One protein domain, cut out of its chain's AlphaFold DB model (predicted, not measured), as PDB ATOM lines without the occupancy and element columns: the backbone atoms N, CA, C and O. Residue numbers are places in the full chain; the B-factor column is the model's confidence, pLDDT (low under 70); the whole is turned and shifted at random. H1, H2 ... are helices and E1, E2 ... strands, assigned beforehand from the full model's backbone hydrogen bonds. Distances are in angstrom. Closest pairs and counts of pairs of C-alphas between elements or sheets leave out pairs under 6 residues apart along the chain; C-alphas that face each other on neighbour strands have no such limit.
ATOM      1  N   THR A 311      -6.798  18.079   2.920       83.62
ATOM      2  CA  THR A 311      -7.568  19.343   2.903       83.62
ATOM      3  C   THR A 311      -6.848  20.482   3.630       83.62
ATOM      4  O   THR A 311      -7.013  21.653   3.287       83.62
ATOM      5  N   PHE A 312      -6.031  20.156   4.635       83.31
ATOM      6  CA  PHE A 312      -5.262  21.140   5.403       83.31
ATOM      7  C   PHE A 312      -3.882  21.420   4.800       83.31
ATOM      8  O   PHE A 312      -3.190  22.306   5.293       83.31
ATOM      9  N   ILE A 313      -3.479  20.708   3.743       87.00
ATOM     10  CA  ILE A 313      -2.193  20.905   3.072       87.00
ATOM     11  C   ILE A 313      -2.406  21.850   1.881       87.00
ATOM     12  O   ILE A 313      -3.094  21.489   0.925       87.00
ATOM     13  N   PRO A 314      -1.825  23.062   1.893       82.69
ATOM     14  CA  PRO A 314      -1.980  23.990   0.784       82.69
ATOM     15  C   PRO A 314      -1.383  23.450  -0.521       82.69
ATOM     16  O   PRO A 314      -0.236  23.011  -0.566       82.69
ATOM     17  N   ALA A 315      -2.138  23.576  -1.615       78.62
ATOM     18  CA  ALA A 315      -1.728  23.106  -2.942       78.62
ATOM     19  C   ALA A 315      -0.532  23.870  -3.547       78.62
ATOM     20  O   ALA A 315       0.045  23.422  -4.532       78.62
ATOM     21  N   HIS A 316      -0.167  25.022  -2.976       77.69
ATOM     22  CA  HIS A 316       0.949  25.849  -3.440       77.69
ATOM     23  C   HIS A 316       2.302  25.459  -2.818       77.69
ATOM     24  O   HIS A 316       3.319  26.040  -3.189       77.69
ATOM     25  N   LEU A 317       2.328  24.516  -1.869       83.56
ATOM     26  CA  LEU A 317       3.571  24.058  -1.247       83.56
ATOM     27  C   LEU A 317       4.366  23.141  -2.179       83.56
ATOM     28  O   LEU A 317       3.800  22.373  -2.960       83.56
ATOM     29  N   ALA A 318       5.694  23.159  -2.039       84.12
ATOM     30  CA  ALA A 318       6.561  22.212  -2.726       84.12
ATOM     31  C   ALA A 318       6.161  20.763  -2.398       84.12
ATOM     32  O   ALA A 318       5.885  20.414  -1.246       84.12
ATOM     33  N   GLN A 319       6.186  19.890  -3.407       86.38
ATOM     34  CA  GLN A 319       5.737  18.497  -3.283       86.38
ATOM     35  C   GLN A 319       6.468  17.727  -2.163       86.38
ATOM     36  O   GLN A 319       5.858  16.912  -1.468       86.38
ATOM     37  N   GLY A 320       7.756  18.018  -1.937       86.69
ATOM     38  CA  GLY A 320       8.533  17.437  -0.835       86.69
ATOM     39  C   GLY A 320       7.999  17.837   0.546       86.69
ATOM     40  O   GLY A 320       7.763  16.973   1.396       86.69
ATOM     41  N   THR A 321       7.722  19.125   0.748       88.12
ATOM     42  CA  THR A 321       7.137  19.670   1.983       88.12
ATOM     43  C   THR A 321       5.739  19.103   2.224       88.12
ATOM     44  O   THR A 321       5.458  18.604   3.314       88.12
ATOM     45  N   ALA A 322       4.897  19.070   1.187       87.50
ATOM     46  CA  ALA A 322       3.546  18.510   1.253       87.50
ATOM     47  C   ALA A 322       3.544  17.023   1.656       87.50
ATOM     48  O   ALA A 322       2.775  16.618   2.526       87.50
ATOM     49  N   SER A 323       4.449  16.212   1.092       89.00
ATOM     50  CA  SER A 323       4.572  14.794   1.463       89.00
ATOM     51  C   SER A 323       5.015  14.595   2.919       89.00
ATOM     52  O   SER A 323       4.523  13.698   3.606       89.00
ATOM     53  N   THR A 324       5.893  15.470   3.420       91.19
ATOM     54  CA  THR A 324       6.365  15.433   4.811       91.19
ATOM     55  C   THR A 324       5.261  15.849   5.779       91.19
ATOM     56  O   THR A 324       5.094  15.218   6.822       91.19
ATOM     57  N   LEU A 325       4.481  16.875   5.422       91.44
ATOM     58  CA  LEU A 325       3.300  17.289   6.174       91.44
ATOM     59  C   LEU A 325       2.278  16.160   6.255       91.44
ATOM     60  O   LEU A 325       1.850  15.831   7.354       91.44
ATOM     61  N   LEU A 326       1.974  15.501   5.133       90.38
ATOM     62  CA  LEU A 326       1.048  14.366   5.105       90.38
ATOM     63  C   LEU A 326       1.531  13.205   5.990       90.38
ATOM     64  O   LEU A 326       0.754  12.585   6.721       90.38
ATOM     65  N   ALA A 327       2.832  12.916   5.959       91.12
ATOM     66  CA  ALA A 327       3.424  11.907   6.826       91.12
ATOM     67  C   ALA A 327       3.319  12.289   8.313       91.12
ATOM     68  O   ALA A 327       3.093  11.415   9.146       91.12
ATOM     69  N   GLU A 328       3.470  13.570   8.664       92.06
ATOM     70  CA  GLU A 328       3.330  14.057  10.041       92.06
ATOM     71  C   GLU A 328       1.868  14.082  10.507       92.06
ATOM     72  O   GLU A 328       1.579  13.678  11.635       92.06
ATOM     73  N   THR A 329       0.924  14.484   9.650       91.06
ATOM     74  CA  THR A 329      -0.508  14.486   9.980       91.06
ATOM     75  C   THR A 329      -1.006  13.081  10.285       91.06
ATOM     76  O   THR A 329      -1.729  12.908  11.268       91.06
ATOM     77  N   ASN A 330      -0.540  12.083   9.527       88.56
ATOM     78  CA  ASN A 330      -0.917  10.675   9.684       88.56
ATOM     79  C   ASN A 330      -0.305   9.990  10.916       88.56
ATOM     80  O   ASN A 330      -0.734   8.895  11.279       88.56
ATOM     81  N   LYS A 331       0.682  10.597  11.589       88.75
ATOM     82  CA  LYS A 331       1.212  10.040  12.843       88.75
ATOM     83  C   LYS A 331       0.147  10.106  13.939       88.75
ATOM     84  O   LYS A 331      -0.540  11.124  14.039       88.75
ATOM     85  N   PRO A 332       0.027   9.094  14.809       86.50
ATOM     86  CA  PRO A 332      -0.850   9.200  15.966       86.50
ATOM     87  C   PRO A 332      -0.404  10.360  16.862       86.50
ATOM     88  O   PRO A 332       0.776  10.718  16.910       86.50
ATOM     89  N   ILE A 333      -1.361  10.961  17.563       86.88
ATOM     90  CA  ILE A 333      -1.074  11.989  18.560       86.88
ATOM     91  C   ILE A 333      -0.240  11.359  19.679       86.88
ATOM     92  O   ILE A 333      -0.515  10.250  20.138       86.88
ATOM     93  N   SER A 334       0.821  12.050  20.094       86.31
ATOM     94  CA  SER A 334       1.686  11.555  21.161       86.31
ATOM     95  C   SER A 334       0.993  11.685  22.515       86.31
ATOM     96  O   SER A 334       0.386  12.708  22.801       86.31
ATOM     97  N   ALA A 335       1.177  10.711  23.409       82.94
ATOM     98  CA  ALA A 335       0.713  10.818  24.797       82.94
ATOM     99  C   ALA A 335       1.399  11.948  25.593       82.94
ATOM    100  O   ALA A 335       0.939  12.310  26.667       82.94
ATOM    101  N   LYS A 336       2.518  12.483  25.084       80.50
ATOM    102  CA  LYS A 336       3.226  13.639  25.657       80.50
ATOM    103  C   LYS A 336       2.721  14.976  25.116       80.50
ATOM    104  O   LYS A 336       3.364  15.996  25.352       80.50
ATOM    105  N   ASP A 337       1.703  14.955  24.264       86.38
ATOM    106  CA  ASP A 337       1.139  16.173  23.717       86.38
ATOM    107  C   ASP A 337       0.150  16.771  24.719       86.38
ATOM    108  O   ASP A 337      -0.738  16.076  25.210       86.38
ATOM    109  N   GLU A 338       0.347  18.042  25.043       88.00
ATOM    110  CA  GLU A 338      -0.437  18.777  26.034       88.00
ATOM    111  C   GLU A 338      -1.230  19.891  25.337       88.00
ATOM    112  O   GLU A 338      -0.859  20.332  24.240       88.00
ATOM    113  N   PRO A 339      -2.345  20.343  25.924       89.62
ATOM    114  CA  PRO A 339      -3.001  21.557  25.472       89.62
ATOM    115  C   PRO A 339      -2.188  22.796  25.888       89.62
ATOM    116  O   PRO A 339      -1.418  22.773  26.848       89.62
ATOM    117  N   GLY A 340      -2.319  23.882  25.129       91.62
ATOM    118  CA  GLY A 340      -1.630  25.138  25.420       91.62
ATOM    119  C   GLY A 340      -1.829  26.186  24.329       91.62
ATOM    120  O   GLY A 340      -2.796  26.142  23.570       91.62
ATOM    121  N   PHE A 341      -0.886  27.119  24.210       93.62
ATOM    122  CA  PHE A 341      -0.964  28.228  23.262       93.62
ATOM    123  C   PHE A 341       0.181  28.196  22.257       93.62
ATOM    124  O   PHE A 341       1.334  27.927  22.606       93.62
ATOM    125  N   ILE A 342      -0.130  28.558  21.014       94.12
ATOM    126  CA  ILE A 342       0.869  28.907  20.002       94.12
ATOM    127  C   ILE A 342       1.014  30.423  20.001       94.12
ATOM    128  O   ILE A 342       0.012  31.128  19.956       94.12
ATOM    129  N   TYR A 343       2.237  30.941  20.039       93.12
ATOM    130  CA  TYR A 343       2.510  32.374  19.994       93.12
ATOM    131  C   TYR A 343       3.413  32.735  18.818       93.12
ATOM    132  O   TYR A 343       4.252  31.939  18.386       93.12
ATOM    133  N   ILE A 344       3.262  33.968  18.344       92.25
ATOM    134  CA  ILE A 344       4.109  34.592  17.334       92.25
ATOM    135  C   ILE A 344       4.627  35.903  17.912       92.25
ATOM    136  O   ILE A 344       3.839  36.735  18.362       92.25
ATOM    137  N   PHE A 345       5.940  36.107  17.876       90.00
ATOM    138  CA  PHE A 345       6.553  37.389  18.212       90.00
ATOM    139  C   PHE A 345       7.647  37.753  17.207       90.00
ATOM    140  O   PHE A 345       8.262  36.856  16.624       90.00
ATOM    141  N   TRP A 346       7.920  39.044  17.015       86.81
ATOM    142  CA  TRP A 346       9.133  39.486  16.319       86.81
ATOM    143  C   TRP A 346      10.191  39.946  17.308       86.81
ATOM    144  O   TRP A 346       9.908  40.300  18.457       86.81
ATOM    145  N   LEU A 347      11.432  39.935  16.846       77.25
ATOM    146  CA  LEU A 347      12.581  40.327  17.638       77.25
ATOM    147  C   LEU A 347      12.990  41.756  17.297       77.25
ATOM    148  O   LEU A 347      13.257  42.072  16.140       77.25
ATOM    149  N   THR A 348      13.077  42.595  18.323       67.06
ATOM    150  CA  THR A 348      13.740  43.897  18.229       67.06
ATOM    151  C   THR A 348      15.145  43.714  18.805       67.06
ATOM    152  O   THR A 348      15.282  43.371  19.980       67.06
ATOM    153  N   GLU A 349      16.195  43.828  17.983       58.59
ATOM    154  CA  GLU A 349      17.579  43.711  18.465       58.59
ATOM    155  C   GLU A 349      17.918  44.958  19.301       58.59
ATOM    156  O   GLU A 349      17.982  46.062  18.763       58.59
ATOM    157  N   GLU A 350      18.161  44.798  20.610       46.53
ATOM    158  CA  GLU A 350      18.456  45.908  21.542       46.53
ATOM    159  C   GLU A 350      19.824  46.600  21.303       46.53
ATOM    160  O   GLU A 350      20.240  47.445  22.089       46.53
ATOM    161  N   GLY A 351      20.531  46.281  20.211       42.72
ATOM    162  CA  GLY A 351      21.871  46.800  19.903       42.72
ATOM    163  C   GLY A 351      22.007  47.589  18.596       42.72
ATOM    164  O   GLY A 351      23.102  48.065  18.303       42.72
ATOM    165  N   SER A 352      20.947  47.734  17.793       42.16
ATOM    166  CA  SER A 352      21.004  48.612  16.614       42.16
ATOM    167  C   SER A 352      20.695  50.050  17.039       42.16
ATOM    168  O   SER A 352      19.773  50.272  17.817       42.16
ATOM    169  N   GLU A 353      21.460  51.032  16.553       41.50
ATOM    170  CA  GLU A 353      21.430  52.459  16.946       41.50
ATOM    171  C   GLU A 353      20.086  53.189  16.706       41.50
ATOM    172  O   GLU A 353      20.000  54.413  16.794       41.50
ATOM    173  N   ASN A 354      19.012  52.455  16.421       42.41
ATOM    174  CA  ASN A 354      17.661  52.957  16.289       42.41
ATOM    175  C   ASN A 354      16.866  52.604  17.555       42.41
ATOM    176  O   ASN A 354      16.148  51.608  17.612       42.41
ATOM    177  N   LYS A 355      17.023  53.435  18.591       41.41
ATOM    178  CA  LYS A 355      16.334  53.354  19.890       41.41
ATOM    179  C   LYS A 355      14.842  53.723  19.769       41.41
ATOM    180  O   LYS A 355      14.346  54.577  20.498       41.41
ATOM    181  N   LEU A 356      14.134  53.122  18.817       47.69
ATOM    182  CA  LEU A 356      12.679  53.133  18.777       47.69
ATOM    183  C   LEU A 356      12.222  51.948  19.617       47.69
ATOM    184  O   LEU A 356      12.479  50.795  19.272       47.69
ATOM    185  N   SER A 357      11.585  52.243  20.749       51.47
ATOM    186  CA  SER A 357      10.800  51.272  21.505       51.47
ATOM    187  C   SER A 357       9.976  50.449  20.515       51.47
ATOM    188  O   SER A 357       9.284  51.037  19.682       51.47
ATOM    189  N   GLY A 358      10.081  49.115  20.563       52.62
ATOM    190  CA  GLY A 358       9.236  48.257  19.732       52.62
ATOM    191  C   GLY A 358       7.766  48.680  19.878       52.62
ATOM    192  O   GLY A 358       7.380  49.161  20.949       52.62
ATOM    193  N   PRO A 359       6.951  48.577  18.817       60.88
ATOM    194  CA  PRO A 359       5.572  49.034  18.823       60.88
ATOM    195  C   PRO A 359       4.793  48.380  19.949       60.88
ATOM    196  O   PRO A 359       5.145  47.296  20.432       60.88
ATOM    197  N   SER A 360       3.713  49.046  20.352       64.56
ATOM    198  CA  SER A 360       2.835  48.479  21.358       64.56
ATOM    199  C   SER A 360       2.317  47.116  20.881       64.56
ATOM    200  O   SER A 360       2.099  46.888  19.688       64.56
ATOM    201  N   GLU A 361       2.102  46.194  21.818       67.00
ATOM    202  CA  GLU A 361       1.529  44.872  21.535       67.00
ATOM    203  C   GLU A 361       0.185  44.981  20.792       67.00
ATOM    204  O   GLU A 361      -0.135  44.165  19.928       67.00
ATOM    205  N   ARG A 362      -0.572  46.053  21.065       71.31
ATOM    206  CA  ARG A 362      -1.806  46.386  20.350       71.31
ATOM    207  C   ARG A 362      -1.547  46.653  18.867       71.31
ATOM    208  O   ARG A 362      -2.242  46.078  18.034       71.31
ATOM    209  N   ASP A 363      -0.560  47.482  18.539       68.88
ATOM    210  CA  ASP A 363      -0.245  47.824  17.146       68.88
ATOM    211  C   ASP A 363       0.347  46.621  16.397       68.88
ATOM    212  O   ASP A 363       0.022  46.383  15.233       68.88
ATOM    213  N   ALA A 364       1.159  45.810  17.086       70.81
ATOM    214  CA  ALA A 364       1.703  44.564  16.552       70.81
ATOM    215  C   ALA A 364       0.602  43.540  16.233       70.81
ATOM    216  O   ALA A 364       0.614  42.920  15.167       70.81
ATOM    217  N   SER A 365      -0.384  43.404  17.123       74.00
ATOM    218  CA  SER A 365      -1.540  42.529  16.921       74.00
ATOM    219  C   SER A 365      -2.478  43.038  15.824       74.00
ATOM    220  O   SER A 365      -3.020  42.231  15.062       74.00
ATOM    221  N   ALA A 366      -2.619  44.361  15.677       75.12
ATOM    222  CA  ALA A 366      -3.457  44.980  14.651       75.12
ATOM    223  C   ALA A 366      -3.001  44.646  13.218       75.12
ATOM    224  O   ALA A 366      -3.844  44.516  12.328       75.12
ATOM    225  N   LEU A 367      -1.702  44.400  12.990       70.75
ATOM    226  CA  LEU A 367      -1.181  43.963  11.682       70.75
ATOM    227  C   LEU A 367      -1.869  42.703  11.144       70.75
ATOM    228  O   LEU A 367      -2.044  42.557   9.933       70.75
ATOM    229  N   LEU A 368      -2.262  41.807  12.049       72.12
ATOM    230  CA  LEU A 368      -2.873  40.521  11.737       72.12
ATOM    231  C   LEU A 368      -4.411  40.549  11.820       72.12
ATOM    232  O   LEU A 368      -5.055  39.537  11.537       72.12
ATOM    233  N   SER A 369      -5.019  41.663  12.244       71.56
ATOM    234  CA  SER A 369      -6.474  41.779  12.456       71.56
ATOM    235  C   SER A 369      -7.265  42.176  11.212       71.56
ATOM    236  O   SER A 369      -8.481  42.279  11.284       71.56
ATOM    237  N   GLY A 370      -6.622  42.388  10.062       54.53
ATOM    238  CA  GLY A 370      -7.342  42.758   8.837       54.53
ATOM    239  C   GLY A 370      -7.807  44.220   8.805       54.53
ATOM    240  O   GLY A 370      -7.899  44.784   7.713       54.53
ATOM    241  N   ASP A 371      -7.973  44.858   9.964       48.59
ATOM    242  CA  ASP A 371      -8.196  46.293  10.083       48.59
ATOM    243  C   ASP A 371      -7.007  47.053   9.491       48.59
ATOM    244  O   ASP A 371      -5.839  46.731   9.736       48.59
ATOM    245  N   SER A 372      -7.305  48.042   8.655       49.22
ATOM    246  CA  SER A 372      -6.322  48.958   8.083       49.22
ATOM    247  C   SER A 372      -5.764  49.846   9.192       49.22
ATOM    248  O   SER A 372      -6.133  51.011   9.301       49.22
ATOM    249  N   ALA A 373      -4.905  49.289  10.047       55.56
ATOM    250  CA  ALA A 373      -4.206  50.050  11.064       55.56
ATOM    251  C   ALA A 373      -3.327  51.096  10.353       55.56
ATOM    252  O   ALA A 373      -2.407  50.716   9.613       55.56
ATOM    253  N   PRO A 374      -3.604  52.404  10.515       52.59
ATOM    254  CA  PRO A 374      -2.736  53.432   9.962       52.59
ATOM    255  C   PRO A 374      -1.334  53.250  10.562       52.59
ATOM    256  O   PRO A 374      -1.184  53.153  11.775       52.59
ATOM    257  N   GLY A 375      -0.311  53.131   9.709       61.53
ATOM    258  CA  GLY A 375       1.079  52.910  10.136       61.53
ATOM    259  C   GLY A 375       1.563  51.453  10.124       61.53
ATOM    260  O   GLY A 375       2.737  51.210  10.387       61.53
ATOM    261  N   ALA A 376       0.731  50.477   9.739       64.06
ATOM    262  CA  ALA A 376       1.139  49.070   9.616       64.06
ATOM    263  C   ALA A 376       2.405  48.859   8.755       64.06
ATOM    264  O   ALA A 376       3.310  48.103   9.116       64.06
ATOM    265  N   GLY A 377       2.482  49.556   7.617       65.31
ATOM    266  CA  GLY A 377       3.647  49.518   6.730       65.31
ATOM    267  C   GLY A 377       4.896  50.162   7.338       65.31
ATOM    268  O   GLY A 377       6.004  49.691   7.086       65.31
ATOM    269  N   ASP A 378       4.729  51.190   8.174       71.12
ATOM    270  CA  ASP A 378       5.837  51.847   8.872       71.12
ATOM    271  C   ASP A 378       6.397  50.967   9.987       71.12
ATOM    272  O   ASP A 378       7.615  50.884  10.135       71.12
ATOM    273  N   LEU A 379       5.542  50.222  10.699       72.88
ATOM    274  CA  LEU A 379       5.976  49.224  11.680       72.88
ATOM    275  C   LEU A 379       6.769  48.095  11.016       72.88
ATOM    276  O   LEU A 379       7.893  47.804  11.419       72.88
ATOM    277  N   LEU A 380       6.242  47.503   9.940       74.12
ATOM    278  CA  LEU A 380       6.970  46.469   9.195       74.12
ATOM    279  C   LEU A 380       8.298  46.993   8.641       74.12
ATOM    280  O   LEU A 380       9.301  46.287   8.671       74.12
ATOM    281  N   ARG A 381       8.333  48.248   8.180       72.75
ATOM    282  CA  ARG A 381       9.559  48.906   7.718       72.75
ATOM    283  C   ARG A 381      10.562  49.117   8.852       72.75
ATOM    284  O   ARG A 381      11.741  48.835   8.643       72.75
ATOM    285  N   ALA A 382      10.117  49.583  10.018       71.44
ATOM    286  CA  ALA A 382      10.965  49.827  11.184       71.44
ATOM    287  C   ALA A 382      11.612  48.539  11.714       71.44
ATOM    288  O   ALA A 382      12.769  48.563  12.124       71.44
ATOM    289  N   HIS A 383      10.891  47.416  11.638       71.62
ATOM    290  CA  HIS A 383      11.349  46.105  12.113       71.62
ATOM    291  C   HIS A 383      11.909  45.200  11.017       71.62
ATOM    292  O   HIS A 383      12.273  44.053  11.279       71.62
ATOM    293  N   SER A 384      11.989  45.701   9.785       76.19
ATOM    294  CA  SER A 384      12.591  44.946   8.702       76.19
ATOM    295  C   SER A 384      14.113  44.976   8.759       76.19
ATOM    296  O   SER A 384      14.742  46.033   8.835       76.19
ATOM    297  N   ILE A 385      14.717  43.804   8.630       72.25
ATOM    298  CA  ILE A 385      16.125  43.639   8.318       72.25
ATOM    299  C   ILE A 385      16.294  43.792   6.805       72.25
ATOM    300  O   ILE A 385      15.518  43.284   5.988       72.25
ATOM    301  N   ARG A 386      17.318  44.546   6.403       62.62
ATOM    302  CA  ARG A 386      17.679  44.670   4.994       62.62
ATOM    303  C   ARG A 386      18.386  43.387   4.569       62.62
ATOM    304  O   ARG A 386      19.500  43.129   5.023       62.62
ATOM    305  N   ALA A 387      17.782  42.621   3.666       45.66
ATOM    306  CA  ALA A 387      18.460  41.491   3.050       45.66
ATOM    307  C   ALA A 387      19.760  41.979   2.370       45.66
ATOM    308  O   ALA A 387      19.730  42.814   1.456       45.66
ATOM    309  N   GLY A 388      20.913  41.496   2.851       44.34
ATOM    310  CA  GLY A 388      22.211  41.671   2.188       44.34
ATOM    311  C   GLY A 388      23.263  42.576   2.847       44.34
ATOM    312  O   GLY A 388      24.054  43.168   2.114       44.34
ATOM    313  N   ARG A 414      12.866  43.740   1.941       78.81
ATOM    314  CA  ARG A 414      12.966  43.864   3.389       78.81
ATOM    315  C   ARG A 414      12.353  42.608   4.002       78.81
ATOM    316  O   ARG A 414      11.316  42.163   3.515       78.81
ATOM    317  N   SER A 415      12.971  42.042   5.031       85.69
ATOM    318  CA  SER A 415      12.474  40.844   5.714       85.69
ATOM    319  C   SER A 415      12.283  41.098   7.206       85.69
ATOM    320  O   SER A 415      13.028  41.855   7.812       85.69
ATOM    321  N   VAL A 416      11.264  40.506   7.815       87.06
ATOM    322  CA  VAL A 416      11.039  40.502   9.266       87.06
ATOM    323  C   VAL A 416      11.355  39.116   9.813       87.06
ATOM    324  O   VAL A 416      11.058  38.108   9.169       87.06
ATOM    325  N   LEU A 417      11.950  39.053  11.007       89.25
ATOM    326  CA  LEU A 417      12.142  37.785  11.707       89.25
ATOM    327  C   LEU A 417      10.998  37.540  12.676       89.25
ATOM    328  O   LEU A 417      10.809  38.284  13.639       89.25
ATOM    329  N   LEU A 418      10.293  36.443  12.440       91.56
ATOM    330  CA  LEU A 418       9.242  35.947  13.309       91.56
ATOM    331  C   LEU A 418       9.725  34.705  14.040       91.56
ATOM    332  O   LEU A 418      10.399  33.841  13.476       91.56
ATOM    333  N   LYS A 419       9.335  34.593  15.302       92.12
ATOM    334  CA  LYS A 419       9.466  33.366  16.070       92.12
ATOM    335  C   LYS A 419       8.099  32.800  16.372       92.12
ATOM    336  O   LYS A 419       7.247  33.495  16.922       92.12
ATOM    337  N   ILE A 420       7.942  31.519  16.063       93.75
ATOM    338  CA  ILE A 420       6.717  30.767  16.307       93.75
ATOM    339  C   ILE A 420       7.045  29.657  17.288       93.75
ATOM    340  O   ILE A 420       7.878  28.795  16.996       93.75
ATOM    341  N   GLY A 421       6.405  29.689  18.448       92.94
ATOM    342  CA  GLY A 421       6.623  28.686  19.477       92.94
ATOM    343  C   GLY A 421       5.360  28.375  20.258       92.94
ATOM    344  O   GLY A 421       4.315  28.994  20.068       92.94
ATOM    345  N   ARG A 422       5.490  27.415  21.167       93.75
ATOM    346  CA  ARG A 422       4.421  26.978  22.069       93.75
ATOM    347  C   ARG A 422       4.720  27.279  23.536       93.75
ATOM    348  O   ARG A 422       5.888  27.302  23.944       93.75
ATOM    349  N   ALA A 423       3.676  27.505  24.326       91.88
ATOM    350  CA  ALA A 423       3.753  27.616  25.780       91.88
ATOM    351  C   ALA A 423       2.377  27.433  26.433       91.88
ATOM    352  O   ALA A 423       1.369  27.844  25.868       91.88
ATOM    353  N   ASN A 424       2.354  26.940  27.672       88.75
ATOM    354  CA  ASN A 424       1.134  26.914  28.493       88.75
ATOM    355  C   ASN A 424       0.853  28.308  29.088       88.75
ATOM    356  O   ASN A 424      -0.286  28.686  29.316       88.75
ATOM    357  N   ASN A 425       1.903  29.116  29.293       88.06
ATOM    358  CA  ASN A 425       1.797  30.513  29.705       88.06
ATOM    359  C   ASN A 425       2.698  31.394  28.823       88.06
ATOM    360  O   ASN A 425       3.916  31.467  29.022       88.06
ATOM    361  N   VAL A 426       2.090  32.057  27.832       87.81
ATOM    362  CA  VAL A 426       2.796  32.890  26.842       87.81
ATOM    363  C   VAL A 426       3.517  34.063  27.507       87.81
ATOM    364  O   VAL A 426       4.668  34.333  27.177       87.81
ATOM    365  N   HIS A 427       2.892  34.716  28.489       85.19
ATOM    366  CA  HIS A 427       3.469  35.874  29.178       85.19
ATOM    367  C   HIS A 427       4.761  35.525  29.924       85.19
ATOM    368  O   HIS A 427       5.787  36.183  29.734       85.19
ATOM    369  N   ARG A 428       4.744  34.444  30.713       89.19
ATOM    370  CA  ARG A 428       5.956  33.928  31.367       89.19
ATOM    371  C   ARG A 428       7.027  33.593  30.330       89.19
ATOM    372  O   ARG A 428       8.189  33.954  30.505       89.19
ATOM    373  N   ARG A 429       6.638  32.950  29.224       89.38
ATOM    374  CA  ARG A 429       7.569  32.591  28.151       89.38
ATOM    375  C   ARG A 429       8.224  33.822  27.522       89.38
ATOM    376  O   ARG A 429       9.422  33.782  27.265       89.38
ATOM    377  N   MET A 430       7.489  34.915  27.315       89.44
ATOM    378  CA  MET A 430       8.057  36.169  26.799       89.44
ATOM    379  C   MET A 430       9.111  36.746  27.756       89.44
ATOM    380  O   MET A 430      10.187  37.152  27.314       89.44
ATOM    381  N   GLN A 431       8.856  36.715  29.068       86.81
ATOM    382  CA  GLN A 431       9.829  37.161  30.073       86.81
ATOM    383  C   GLN A 431      11.081  36.274  30.084       86.81
ATOM    384  O   GLN A 431      12.196  36.787  30.108       86.81
ATOM    385  N   GLU A 432      10.929  34.952  29.984       87.12
ATOM    386  CA  GLU A 432      12.062  34.026  29.860       87.12
ATOM    387  C   GLU A 432      12.924  34.337  28.634       87.12
ATOM    388  O   GLU A 432      14.146  34.316  28.734       87.12
ATOM    389  N   TRP A 433      12.321  34.672  27.492       85.31
ATOM    390  CA  TRP A 433      13.071  35.091  26.303       85.31
ATOM    391  C   TRP A 433      13.833  36.396  26.525       85.31
ATOM    392  O   TRP A 433      14.995  36.494  26.116       85.31
ATOM    393  N   LYS A 434      13.220  37.350  27.233       85.62
ATOM    394  CA  LYS A 434      13.874  38.600  27.622       85.62
ATOM    395  C   LYS A 434      15.076  38.368  28.530       85.62
ATOM    396  O   LYS A 434      16.152  38.895  28.268       85.62
ATOM    397  N   HIS A 435      14.927  37.517  29.541       84.94
ATOM    398  CA  HIS A 435      15.981  37.258  30.523       84.94
ATOM    399  C   HIS A 435      17.065  36.286  30.034       84.94
ATOM    400  O   HIS A 435      18.242  36.512  30.286       84.94
ATOM    401  N   GLN A 436      16.702  35.202  29.341       83.31
ATOM    402  CA  GLN A 436      17.651  34.150  28.945       83.31
ATOM    403  C   GLN A 436      18.412  34.494  27.667       83.31
ATOM    404  O   GLN A 436      19.545  34.052  27.488       83.31
ATOM    405  N   CYS A 437      17.774  35.221  26.748       83.62
ATOM    406  CA  CYS A 437      18.332  35.472  25.422       83.62
ATOM    407  C   CYS A 437      18.654  36.950  25.165       83.62
ATOM    408  O   CYS A 437      19.256  37.237  24.134       83.62
ATOM    409  N   GLY A 438      18.291  37.862  26.080       76.38
ATOM    410  CA  GLY A 438      18.589  39.295  25.967       76.38
ATOM    411  C   GLY A 438      17.845  39.999  24.831       76.38
ATOM    412  O   GLY A 438      18.315  41.006  24.320       76.38
ATOM    413  N   TYR A 439      16.719  39.444  24.385       78.56
ATOM    414  CA  TYR A 439      15.900  40.039  23.330       78.56
ATOM    415  C   TYR A 439      14.711  40.784  23.936       78.56
ATOM    416  O   TYR A 439      14.170  40.342  24.941       78.56
ATOM    417  N   ALA A 440      14.235  41.857  23.306       78.94
ATOM    418  CA  ALA A 440      12.934  42.442  23.629       78.94
ATOM    419  C   ALA A 440      11.856  41.825  22.718       78.94
ATOM    420  O   ALA A 440      11.674  42.308  21.593       78.94
ATOM    421  N   PRO A 441      11.169  40.736  23.130       84.38
ATOM    422  CA  PRO A 441      10.098  40.171  22.326       84.38
ATOM    423  C   PRO A 441       8.892  41.112  22.339       84.38
ATOM    424  O   PRO A 441       8.388  41.469  23.404       84.38
ATOM    425  N   THR A 442       8.391  41.463  21.159       86.19
ATOM    426  CA  THR A 442       7.074  42.093  21.014       86.19
ATOM    427  C   THR A 442       6.109  41.021  20.536       86.19
ATOM    428  O   THR A 442       6.229  40.533  19.409       86.19
ATOM    429  N   LEU A 443       5.180  40.615  21.403       87.62
ATOM    430  CA  LEU A 443       4.170  39.622  21.057       87.62
ATOM    431  C   LEU A 443       3.269  40.185  19.950       87.62
ATOM    432  O   LEU A 443       2.703  41.263  20.096       87.62
ATOM    433  N   LEU A 444       3.150  39.468  18.831       85.19
ATOM    434  CA  LEU A 444       2.210  39.824  17.766       85.19
ATOM    435  C   LEU A 444       0.846  39.235  18.097       85.19
ATOM    436  O   LEU A 444      -0.169  39.919  18.045       85.19
ATOM    437  N   ARG A 445       0.813  37.934  18.399       88.25
ATOM    438  CA  ARG A 445      -0.432  37.196  18.609       88.25
ATOM    439  C   ARG A 445      -0.176  35.873  19.316       88.25
ATOM    440  O   ARG A 445       0.894  35.282  19.174       88.25
ATOM    441  N   PHE A 446      -1.185  35.381  20.023       89.25
ATOM    442  CA  PHE A 446      -1.267  33.990  20.451       89.25
ATOM    443  C   PHE A 446      -2.578  33.363  19.966       89.25
ATOM    444  O   PHE A 446      -3.537  34.075  19.668       89.25
ATOM    445  N   TYR A 447      -2.595  32.038  19.856       89.81
ATOM    446  CA  TYR A 447      -3.704  31.250  19.332       89.81
ATOM    447  C   TYR A 447      -4.177  30.243  20.386       89.81
ATOM    448  O   TYR A 447      -3.325  29.698  21.096       89.81
ATOM    449  N   PRO A 448      -5.494  29.983  20.478       84.69
ATOM    450  CA  PRO A 448      -6.549  30.424  19.556       84.69
ATOM    451  C   PRO A 448      -6.863  31.926  19.676       84.69
ATOM    452  O   PRO A 448      -7.053  32.452  20.768       84.69
ATOM    453  N   TYR A 449      -6.888  32.622  18.535       73.94
ATOM    454  CA  TYR A 449      -7.192  34.052  18.465       73.94
ATOM    455  C   TYR A 449      -8.661  34.239  18.089       73.94
ATOM    456  O   TYR A 449      -9.091  33.764  17.037       73.94
ATOM    457  N   VAL A 450      -9.420  34.941  18.928       63.38
ATOM    458  CA  VAL A 450     -10.794  35.358  18.637       63.38
ATOM    459  C   VAL A 450     -10.792  36.834  18.238       63.38
ATOM    460  O   VAL A 450     -10.506  37.712  19.050       63.38
ATOM    461  N   SER A 451     -11.071  37.116  16.963       49.62
ATOM    462  CA  SER A 451     -11.223  38.490  16.478       49.62
ATOM    463  C   SER A 451     -12.491  39.108  17.079       49.62
ATOM    464  O   SER A 451     -13.590  38.644  16.788       49.62
ATOM    465  N   GLY A 452     -12.351  40.166  17.883       49.50
ATOM    466  CA  GLY A 452     -13.468  41.054  18.235       49.50
ATOM    467  C   GLY A 452     -14.384  40.629  19.392       49.50
ATOM    468  O   GLY A 452     -15.481  41.166  19.503       49.50
ATOM    469  N   GLY A 453     -13.961  39.725  20.275       40.41
ATOM    470  CA  GLY A 453     -14.681  39.421  21.516       40.41
ATOM    471  C   GLY A 453     -13.705  39.087  22.634       40.41
ATOM    472  O   GLY A 453     -12.606  38.607  22.355       40.41
ATOM    473  N   ARG A 471      -9.680  29.231  26.095       81.69
ATOM    474  CA  ARG A 471      -9.575  28.126  25.130       81.69
ATOM    475  C   ARG A 471      -8.106  27.841  24.803       81.69
ATOM    476  O   ARG A 471      -7.383  28.754  24.417       81.69
ATOM    477  N   GLU A 472      -7.704  26.578  24.887       88.25
ATOM    478  CA  GLU A 472      -6.361  26.106  24.538       88.25
ATOM    479  C   GLU A 472      -6.379  25.319  23.222       88.25
ATOM    480  O   GLU A 472      -7.377  24.691  22.864       88.25
ATOM    481  N   VAL A 473      -5.264  25.354  22.491       90.56
ATOM    482  CA  VAL A 473      -5.057  24.533  21.296       90.56
ATOM    483  C   VAL A 473      -4.759  23.097  21.743       90.56
ATOM    484  O   VAL A 473      -3.838  22.901  22.537       90.56
ATOM    485  N   PRO A 474      -5.478  22.079  21.239       90.75
ATOM    486  CA  PRO A 474      -5.128  20.686  21.480       90.75
ATOM    487  C   PRO A 474      -3.819  20.316  20.779       90.75
ATOM    488  O   PRO A 474      -3.535  20.787  19.679       90.75
ATOM    489  N   PHE A 475      -3.054  19.405  21.373       91.44
ATOM    490  CA  PHE A 475      -1.870  18.804  20.753       91.44
ATOM    491  C   PHE A 475      -0.827  19.831  20.272       91.44
ATOM    492  O   PHE A 475      -0.364  19.795  19.123       91.44
ATOM    493  N   VAL A 476      -0.467  20.792  21.129       92.88
ATOM    494  CA  VAL A 476       0.377  21.931  20.728       92.88
ATOM    495  C   VAL A 476       1.753  21.526  20.222       92.88
ATOM    496  O   VAL A 476       2.331  22.244  19.405       92.88
ATOM    497  N   HIS A 477       2.286  20.384  20.664       93.31
ATOM    498  CA  HIS A 477       3.562  19.865  20.179       93.31
ATOM    499  C   HIS A 477       3.451  19.472  18.709       93.31
ATOM    500  O   HIS A 477       4.295  19.861  17.894       93.31
ATOM    501  N   LYS A 478       2.398  18.732  18.350       93.06
ATOM    502  CA  LYS A 478       2.157  18.335  16.963       93.06
ATOM    503  C   LYS A 478       1.759  19.525  16.090       93.06
ATOM    504  O   LYS A 478       2.255  19.637  14.972       93.06
ATOM    505  N   VAL A 479       0.941  20.447  16.599       94.25
ATOM    506  CA  VAL A 479       0.549  21.668  15.870       94.25
ATOM    507  C   VAL A 479       1.759  22.538  15.547       94.25
ATOM    508  O   VAL A 479       1.955  22.907  14.392       94.25
ATOM    509  N   GLU A 480       2.617  22.823  16.530       95.06
ATOM    510  CA  GLU A 480       3.848  23.586  16.300       95.06
ATOM    511  C   GLU A 480       4.743  22.895  15.262       95.06
ATOM    512  O   GLU A 480       5.268  23.545  14.355       95.06
ATOM    513  N   ARG A 481       4.878  21.566  15.353       93.69
ATOM    514  CA  ARG A 481       5.662  20.783  14.398       93.69
ATOM    515  C   ARG A 481       5.137  20.927  12.969       93.69
ATOM    516  O   ARG A 481       5.950  21.101  12.063       93.69
ATOM    517  N   LEU A 482       3.821  20.868  12.773       94.06
ATOM    518  CA  LEU A 482       3.182  21.031  11.464       94.06
ATOM    519  C   LEU A 482       3.387  22.446  10.911       94.06
ATOM    520  O   LEU A 482       3.788  22.596   9.760       94.06
ATOM    521  N   ILE A 483       3.246  23.474  11.753       94.25
ATOM    522  CA  ILE A 483       3.515  24.868  11.368       94.25
ATOM    523  C   ILE A 483       4.979  25.046  10.936       94.25
ATOM    524  O   ILE A 483       5.258  25.650   9.903       94.25
ATOM    525  N   HIS A 484       5.932  24.503  11.700       93.94
ATOM    526  CA  HIS A 484       7.358  24.594  11.359       93.94
ATOM    527  C   HIS A 484       7.709  23.842  10.072       93.94
ATOM    528  O   HIS A 484       8.658  24.234   9.395       93.94
ATOM    529  N   LEU A 485       6.998  22.753   9.765       93.00
ATOM    530  CA  LEU A 485       7.160  22.009   8.515       93.00
ATOM    531  C   LEU A 485       6.579  22.779   7.328       93.00
ATOM    532  O   LEU A 485       7.231  22.843   6.295       93.00
ATOM    533  N   GLU A 486       5.407  23.400   7.469       93.00
ATOM    534  CA  GLU A 486       4.831  24.231   6.405       93.00
ATOM    535  C   GLU A 486       5.732  25.428   6.077       93.00
ATOM    536  O   GLU A 486       6.004  25.707   4.913       93.00
ATOM    537  N   LEU A 487       6.261  26.090   7.106       92.00
ATOM    538  CA  LEU A 487       7.116  27.269   6.960       92.00
ATOM    539  C   LEU A 487       8.606  26.919   6.825       92.00
ATOM    540  O   LEU A 487       9.471  27.772   7.033       92.00
ATOM    541  N   MET A 488       8.942  25.665   6.500       87.94
ATOM    542  CA  MET A 488      10.327  25.188   6.542       87.94
ATOM    543  C   MET A 488      11.265  25.911   5.571       87.94
ATOM    544  O   MET A 488      12.442  26.068   5.877       87.94
ATOM    545  N   GLU A 489      10.752  26.377   4.432       87.19
ATOM    546  CA  GLU A 489      11.533  27.113   3.426       87.19
ATOM    547  C   GLU A 489      11.948  28.510   3.913       87.19
ATOM    548  O   GLU A 489      12.976  29.034   3.494       87.19
ATOM    549  N   GLN A 490      11.180  29.091   4.836       85.62
ATOM    550  CA  GLN A 490      11.446  30.397   5.448       85.62
ATOM    551  C   GLN A 490      12.248  30.272   6.751       85.62
ATOM    552  O   GLN A 490      12.549  31.269   7.404       85.62
ATOM    553  N   ARG A 491      12.572  29.048   7.177       88.19
ATOM    554  CA  ARG A 491      13.175  28.774   8.480       88.19
ATOM    555  C   ARG A 491      14.659  29.127   8.495       88.19
ATOM    556  O   ARG A 491      15.442  28.597   7.712       88.19
ATOM    557  N   VAL A 492      15.067  29.928   9.474       86.25
ATOM    558  CA  VAL A 492      16.465  30.311   9.704       86.25
ATOM    559  C   VAL A 492      16.975  29.757  11.034       86.25
ATOM    560  O   VAL A 492      16.290  29.768  12.057       86.25
ATOM    561  N   LEU A 493      18.202  29.235  11.031       86.81
ATOM    562  CA  LEU A 493      18.896  28.791  12.241       86.81
ATOM    563  C   LEU A 493      19.700  29.969  12.790       86.81
ATOM    564  O   LEU A 493      20.540  30.524  12.087       86.81
ATOM    565  N   ARG A 494      19.451  30.354  14.046       80.00
ATOM    566  CA  ARG A 494      20.178  31.451  14.704       80.00
ATOM    567  C   ARG A 494      20.856  30.952  15.966       80.00
ATOM    568  O   ARG A 494      20.208  30.392  16.849       80.00
ATOM    569  N   GLU A 495      22.153  31.191  16.060       83.69
ATOM    570  CA  GLU A 495      22.917  30.972  17.281       83.69
ATOM    571  C   GLU A 495      22.692  32.157  18.220       83.69
ATOM    572  O   GLU A 495      22.794  33.316  17.815       83.69
ATOM    573  N   CYS A 496      22.317  31.886  19.466       82.44
ATOM    574  CA  CYS A 496      22.126  32.936  20.454       82.44
ATOM    575  C   CYS A 496      23.417  33.154  21.243       82.44
ATOM    576  O   CYS A 496      23.864  32.253  21.951       82.44
ATOM    577  N   GLY A 497      23.973  34.365  21.164       78.94
ATOM    578  CA  GLY A 497      25.182  34.739  21.906       78.94
ATOM    579  C   GLY A 497      25.003  34.755  23.428       78.94
ATOM    580  O   GLY A 497      25.973  34.563  24.148       78.94
ATOM    581  N   MET A 498      23.769  34.926  23.919       81.12
ATOM    582  CA  MET A 498      23.467  34.973  25.355       81.12
ATOM    583  C   MET A 498      23.240  33.577  25.947       81.12
ATOM    584  O   MET A 498      23.866  33.210  26.935       81.12
ATOM    585  N   CYS A 499      22.363  32.768  25.340       80.38
ATOM    586  CA  CYS A 499      22.015  31.451  25.883       80.38
ATOM    587  C   CYS A 499      22.883  30.301  25.337       80.38
ATOM    588  O   CYS A 499      22.765  29.168  25.809       80.38
ATOM    589  N   GLY A 500      23.714  30.559  24.319       80.25
ATOM    590  CA  GLY A 500      24.623  29.586  23.704       80.25
ATOM    591  C   GLY A 500      23.943  28.467  22.905       80.25
ATOM    592  O   GLY A 500      24.605  27.513  22.502       80.25
ATOM    593  N   LYS A 501      22.622  28.534  22.688       86.19
ATOM    594  CA  LYS A 501      21.853  27.515  21.954       86.19
ATOM    595  C   LYS A 501      21.543  27.967  20.529       86.19
ATOM    596  O   LYS A 501      21.354  29.151  20.257       86.19
ATOM    597  N   VAL A 502      21.406  26.989  19.631       86.69
ATOM    598  CA  VAL A 502      20.886  27.208  18.276       86.69
ATOM    599  C   VAL A 502      19.364  27.201  18.323       86.69
ATOM    600  O   VAL A 502      18.726  26.166  18.536       86.69
ATOM    601  N   HIS A 503      18.768  28.366  18.117       85.50
ATOM    602  CA  HIS A 503      17.333  28.517  18.006       85.50
ATOM    603  C   HIS A 503      16.891  28.134  16.595       85.50
ATOM    604  O   HIS A 503      17.302  28.746  15.611       85.50
ATOM    605  N   LYS A 504      16.043  27.106  16.508       85.19
ATOM    606  CA  LYS A 504      15.547  26.567  15.233       85.19
ATOM    607  C   LYS A 504      14.191  27.139  14.826       85.19
ATOM    608  O   LYS A 504      13.690  26.831  13.763       85.19
ATOM    609  N   GLU A 505      13.564  27.929  15.680       88.50
ATOM    610  CA  GLU A 505      12.158  28.329  15.545       88.50
ATOM    611  C   GLU A 505      12.014  29.744  14.962       88.50
ATOM    612  O   GLU A 505      11.041  30.432  15.258       88.50
ATOM    613  N   TRP A 506      13.013  30.202  14.203       89.12
ATOM    614  CA  TRP A 506      13.014  31.511  13.556       89.12
ATOM    615  C   TRP A 506      12.637  31.375  12.089       89.12
ATOM    616  O   TRP A 506      13.090  30.450  11.415       89.12
ATOM    617  N   PHE A 507      11.841  32.321  11.607       90.62
ATOM    618  CA  PHE A 507      11.342  32.378  10.242       90.62
ATOM    619  C   PHE A 507      11.599  33.772   9.680       90.62
ATOM    620  O   PHE A 507      11.191  34.768  10.277       90.62
ATOM    621  N   GLU A 508      12.305  33.837   8.558       89.75
ATOM    622  CA  GLU A 508      12.544  35.068   7.817       89.75
ATOM    623  C   GLU A 508      11.461  35.219   6.750       89.75
ATOM    624  O   GLU A 508      11.339  34.409   5.830       89.75
ATOM    625  N   VAL A 509      10.644  36.254   6.899       87.75
ATOM    626  CA  VAL A 509       9.462  36.487   6.068       87.75
ATOM    627  C   VAL A 509       9.593  37.848   5.418       87.75
ATOM    628  O   VAL A 509      10.177  38.760   5.990       87.75
ATOM    629  N   GLU A 510       9.052  38.017   4.217       85.50
ATOM    630  CA  GLU A 510       8.959  39.332   3.589       85.50
ATOM    631  C   GLU A 510       8.283  40.335   4.539       85.50
ATOM    632  O   GLU A 510       7.238  40.039   5.121       85.50
ATOM    633  N   ALA A 511       8.870  41.524   4.693       83.94
ATOM    634  CA  ALA A 511       8.357  42.631   5.503       83.94
ATOM    635  C   ALA A 511       7.145  43.307   4.837       83.94
ATOM    636  O   ALA A 511       7.050  44.531   4.749       83.94
ATOM    637  N   SER A 512       6.237  42.491   4.318       84.31
ATOM    638  CA  SER A 512       4.967  42.863   3.729       84.31
ATOM    639  C   SER A 512       3.850  42.345   4.628       84.31
ATOM    640  O   SER A 512       3.978  41.322   5.307       84.31
ATOM    641  N   ARG A 513       2.718  43.050   4.626       78.81
ATOM    642  CA  ARG A 513       1.519  42.602   5.341       78.81
ATOM    643  C   ARG A 513       1.094  41.210   4.878       78.81
ATOM    644  O   ARG A 513       0.711  40.384   5.695       78.81
ATOM    645  N   GLU A 514       1.211  40.948   3.580       84.56
ATOM    646  CA  GLU A 514       0.934  39.643   2.983       84.56
ATOM    647  C   GLU A 514       1.870  38.554   3.513       84.56
ATOM    648  O   GLU A 514       1.417  37.453   3.801       84.56
ATOM    649  N   GLY A 515       3.159  38.859   3.695       85.12
ATOM    650  CA  GLY A 515       4.125  37.942   4.291       85.12
ATOM    651  C   GLY A 515       3.710  37.498   5.689       85.12
ATOM    652  O   GLY A 515       3.596  36.299   5.950       85.12
ATOM    653  N   VAL A 516       3.415  38.456   6.569       86.25
ATOM    654  CA  VAL A 516       2.987  38.160   7.947       86.25
ATOM    655  C   VAL A 516       1.613  37.473   7.970       86.25
ATOM    656  O   VAL A 516       1.410  36.537   8.742       86.25
ATOM    657  N   ALA A 517       0.691  37.865   7.083       86.81
ATOM    658  CA  ALA A 517      -0.623  37.235   6.953       86.81
ATOM    659  C   ALA A 517      -0.539  35.765   6.505       86.81
ATOM    660  O   ALA A 517      -1.280  34.943   7.032       86.81
ATOM    661  N   ARG A 518       0.386  35.402   5.599       88.81
ATOM    662  CA  ARG A 518       0.609  33.997   5.198       88.81
ATOM    663  C   ARG A 518       1.025  33.122   6.383       88.81
ATOM    664  O   ARG A 518       0.535  32.003   6.518       88.81
ATOM    665  N   VAL A 519       1.889  33.637   7.260       90.94
ATOM    666  CA  VAL A 519       2.299  32.925   8.484       90.94
ATOM    667  C   VAL A 519       1.121  32.737   9.430       90.94
ATOM    668  O   VAL A 519       0.884  31.638   9.924       90.94
ATOM    669  N   ASP A 520       0.361  33.797   9.680       89.75
ATOM    670  CA  ASP A 520      -0.804  33.745  10.560       89.75
ATOM    671  C   ASP A 520      -1.920  32.841   9.993       89.75
ATOM    672  O   ASP A 520      -2.540  32.094  10.751       89.75
ATOM    673  N   GLU A 521      -2.118  32.800   8.672       90.94
ATOM    674  CA  GLU A 521      -3.009  31.837   8.015       90.94
ATOM    675  C   GLU A 521      -2.549  30.388   8.232       90.94
ATOM    676  O   GLU A 521      -3.370  29.541   8.594       90.94
ATOM    677  N   ALA A 522      -1.248  30.109   8.088       92.19
ATOM    678  CA  ALA A 522      -0.682  28.789   8.358       92.19
ATOM    679  C   ALA A 522      -0.943  28.341   9.802       92.19
ATOM    680  O   ALA A 522      -1.414  27.225  10.037       92.19
ATOM    681  N   VAL A 523      -0.726  29.230  10.779       93.12
ATOM    682  CA  VAL A 523      -1.013  28.927  12.189       93.12
ATOM    683  C   VAL A 523      -2.497  28.636  12.401       93.12
ATOM    684  O   VAL A 523      -2.835  27.608  12.989       93.12
ATOM    685  N   ARG A 524      -3.404  29.474  11.879       91.69
ATOM    686  CA  ARG A 524      -4.854  29.230  12.001       91.69
ATOM    687  C   ARG A 524      -5.278  27.904  11.379       91.69
ATOM    688  O   ARG A 524      -6.131  27.222  11.944       91.69
ATOM    689  N   ARG A 525      -4.704  27.534  10.231       92.88
ATOM    690  CA  ARG A 525      -5.027  26.287   9.528       92.88
ATOM    691  C   ARG A 525      -4.710  25.064  10.384       92.88
ATOM    692  O   ARG A 525      -5.572  24.203  10.545       92.88
ATOM    693  N   TRP A 526      -3.523  25.020  10.990       94.12
ATOM    694  CA  TRP A 526      -3.113  23.897  11.840       94.12
ATOM    695  C   TRP A 526      -3.790  23.882  13.211       94.12
ATOM    696  O   TRP A 526      -4.073  22.807  13.735       94.12
ATOM    697  N   VAL A 527      -4.129  25.049  13.766       92.00
ATOM    698  CA  VAL A 527      -4.976  25.130  14.968       92.00
ATOM    699  C   VAL A 527      -6.364  24.552  14.679       92.00
ATOM    700  O   VAL A 527      -6.839  23.697  15.425       92.00
ATOM    701  N   ARG A 528      -6.980  24.927  13.551       91.06
ATOM    702  CA  ARG A 528      -8.275  24.376  13.116       91.06
ATOM    703  C   ARG A 528      -8.213  22.866  12.890       91.06
ATOM    704  O   ARG A 528      -9.141  22.154  13.261       91.06
ATOM    705  N   TRP A 529      -7.125  22.378  12.293       92.12
ATOM    706  CA  TRP A 529      -6.880  20.944  12.140       92.12
ATOM    707  C   TRP A 529      -6.872  20.225  13.496       92.12
ATOM    708  O   TRP A 529      -7.521  19.192  13.641       92.12
ATOM    709  N   ALA A 530      -6.201  20.772  14.513       90.62
ATOM    710  CA  ALA A 530      -6.151  20.145  15.834       90.62
ATOM    711  C   ALA A 530      -7.516  20.107  16.529       90.62
ATOM    712  O   ALA A 530      -7.883  19.080  17.102       90.62
ATOM    713  N   GLU A 531      -8.294  21.187  16.431       89.62
ATOM    714  CA  GLU A 531      -9.675  21.228  16.928       89.62
ATOM    715  C   GLU A 531     -10.560  20.177  16.233       89.62
ATOM    716  O   GLU A 531     -11.363  19.503  16.882       89.62
ATOM    717  N   GLU A 532     -10.387  19.990  14.920       87.81
ATOM    718  CA  GLU A 532     -11.085  18.969  14.134       87.81
ATOM    719  C   GLU A 532     -10.713  17.548  14.577       87.81
ATOM    720  O   GLU A 532     -11.590  16.706  14.769       87.81
ATOM    721  N   VAL A 533      -9.423  17.283  14.795       87.12
ATOM    722  CA  VAL A 533      -8.936  15.971  15.246       87.12
ATOM    723  C   VAL A 533      -9.385  15.658  16.677       87.12
ATOM    724  O   VAL A 533      -9.796  14.527  16.948       87.12
ATOM    725  N   GLN A 534      -9.373  16.642  17.585       85.50
ATOM    726  CA  GLN A 534      -9.877  16.479  18.956       85.50
ATOM    727  C   GLN A 534     -11.368  16.116  18.951       85.50
ATOM    728  O   GLN A 534     -11.778  15.199  19.664       85.50
ATOM    729  N   ARG A 535     -12.179  16.772  18.107       84.75
ATOM    730  CA  ARG A 535     -13.622  16.493  17.999       84.75
ATOM    731  C   ARG A 535     -13.923  15.079  17.499       84.75
ATOM    732  O   ARG A 535     -14.966  14.525  17.824       84.75
ATOM    733  N   ARG A 536     -13.011  14.494  16.720       77.38
ATOM    734  CA  ARG A 536     -13.138  13.151  16.135       77.38
ATOM    735  C   ARG A 536     -12.644  12.018  17.046       77.38
ATOM    736  O   ARG A 536     -12.719  10.864  16.644       77.38
ATOM    737  N   GLY A 537     -12.159  12.319  18.254       65.62
ATOM    738  CA  GLY A 537     -11.757  11.301  19.237       65.62
ATOM    739  C   GLY A 537     -10.314  10.798  19.107       65.62
ATOM    740  O   GLY A 537     -10.000   9.717  19.597       65.62
TER     741      GLY A 537
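What this domain is: This is residues 311 to 388, 414 to 453 and 471 to 537 of the 545 residues of the protein "T5orf172 domain-containing protein" of Aplosporella prunicola CBS 121167 (UniProt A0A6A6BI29). A strongly twisted antiparallel sheet of five strands has the long helix H6 and the shorter H5 over one face, both running along the strands, while H4 packs on the opposite face. H1 packs on H5 away from the sheet, H2 covers part of edge strand E3, and the E4-E5 hairpin makes the other edge. The printed part has 185 residues, with six named helices and five named strands in the order H1 E1 H2 H3 E2 H4 E3 H5 E4 E5 H6; the sheet runs E3 E1 E2 E5 E4. The class is mixed, helices and strands, and the whole is compact, with a radius of gyration of the C-alphas of 16.5 A and spans of 51 by 38 by 36 A.

Where its parts are: Find C-alpha 414 at (12.966, 43.864, 3.389); from there E2, residues 414 to 423, runs 29.2 A. Beside it look for E1, residues 341 to 348, and E5, residues 502 to 510; then E3, residues 440 to 447, and E4, residues 491 to 495. E3 bends by 57 degrees at residue 444, E5 by 60 degrees at residue 505. H6, residues 513 to 535, runs 32.7 A to C-alpha 535 at (-13.622, 16.493, 17.999). The other helices are H1, residues 319 to 329, H2, 361 to 366, H3, 376 to 382, H4, 426 to 437, and H5, 476 to 486.

How they stand to each other: Start in the sheet: N 343 and O 421 of E1 and E2 are 2.8 A apart, N 416 and O 509 of E2 and E5 2.7 A, N 344 and O 445 of E3 and E1 2.8 A, and N 492 and O 506 of the hairpin E4 and E5 2.8 A, each within hydrogen-bond range. H5 and H6 on one face and H4 on the other make three layers, helices on both faces of a sheet. H6 is over E1 and E2 at a height of 10.4 A. H5 touches H6 at a steep tilt of 43 degrees, closest at C-alphas 479 and 526, 5.9 A. H1 touches H5 at a shallow tilt of 9 degrees, opposite ways, closest at C-alphas 325 and 482, 6.5 A. H2 is over E3; H3 only grazes the sheet with residues 380 to 382. E2, H4 and E3 form a split strand-helix-strand unit, with E1 between the strands and a right-handed crossover. In all six helices every O i to N i+4 pair is within hydrogen-bond range.

The domain as a whole: The farthest C-alphas, of Glu 353 and Gly 537, are 52.9 A apart. Residues 389 to 413 and 454 to 470 are not printed; the gaps are 9.6 A and 12.9 A between C-alphas. The links H1 to E1 and E1 to H2 are long. Mean pLDDT of the printed part is 80.7, and 31 residues are under 70, among them 348 to 361 and 370 to 377.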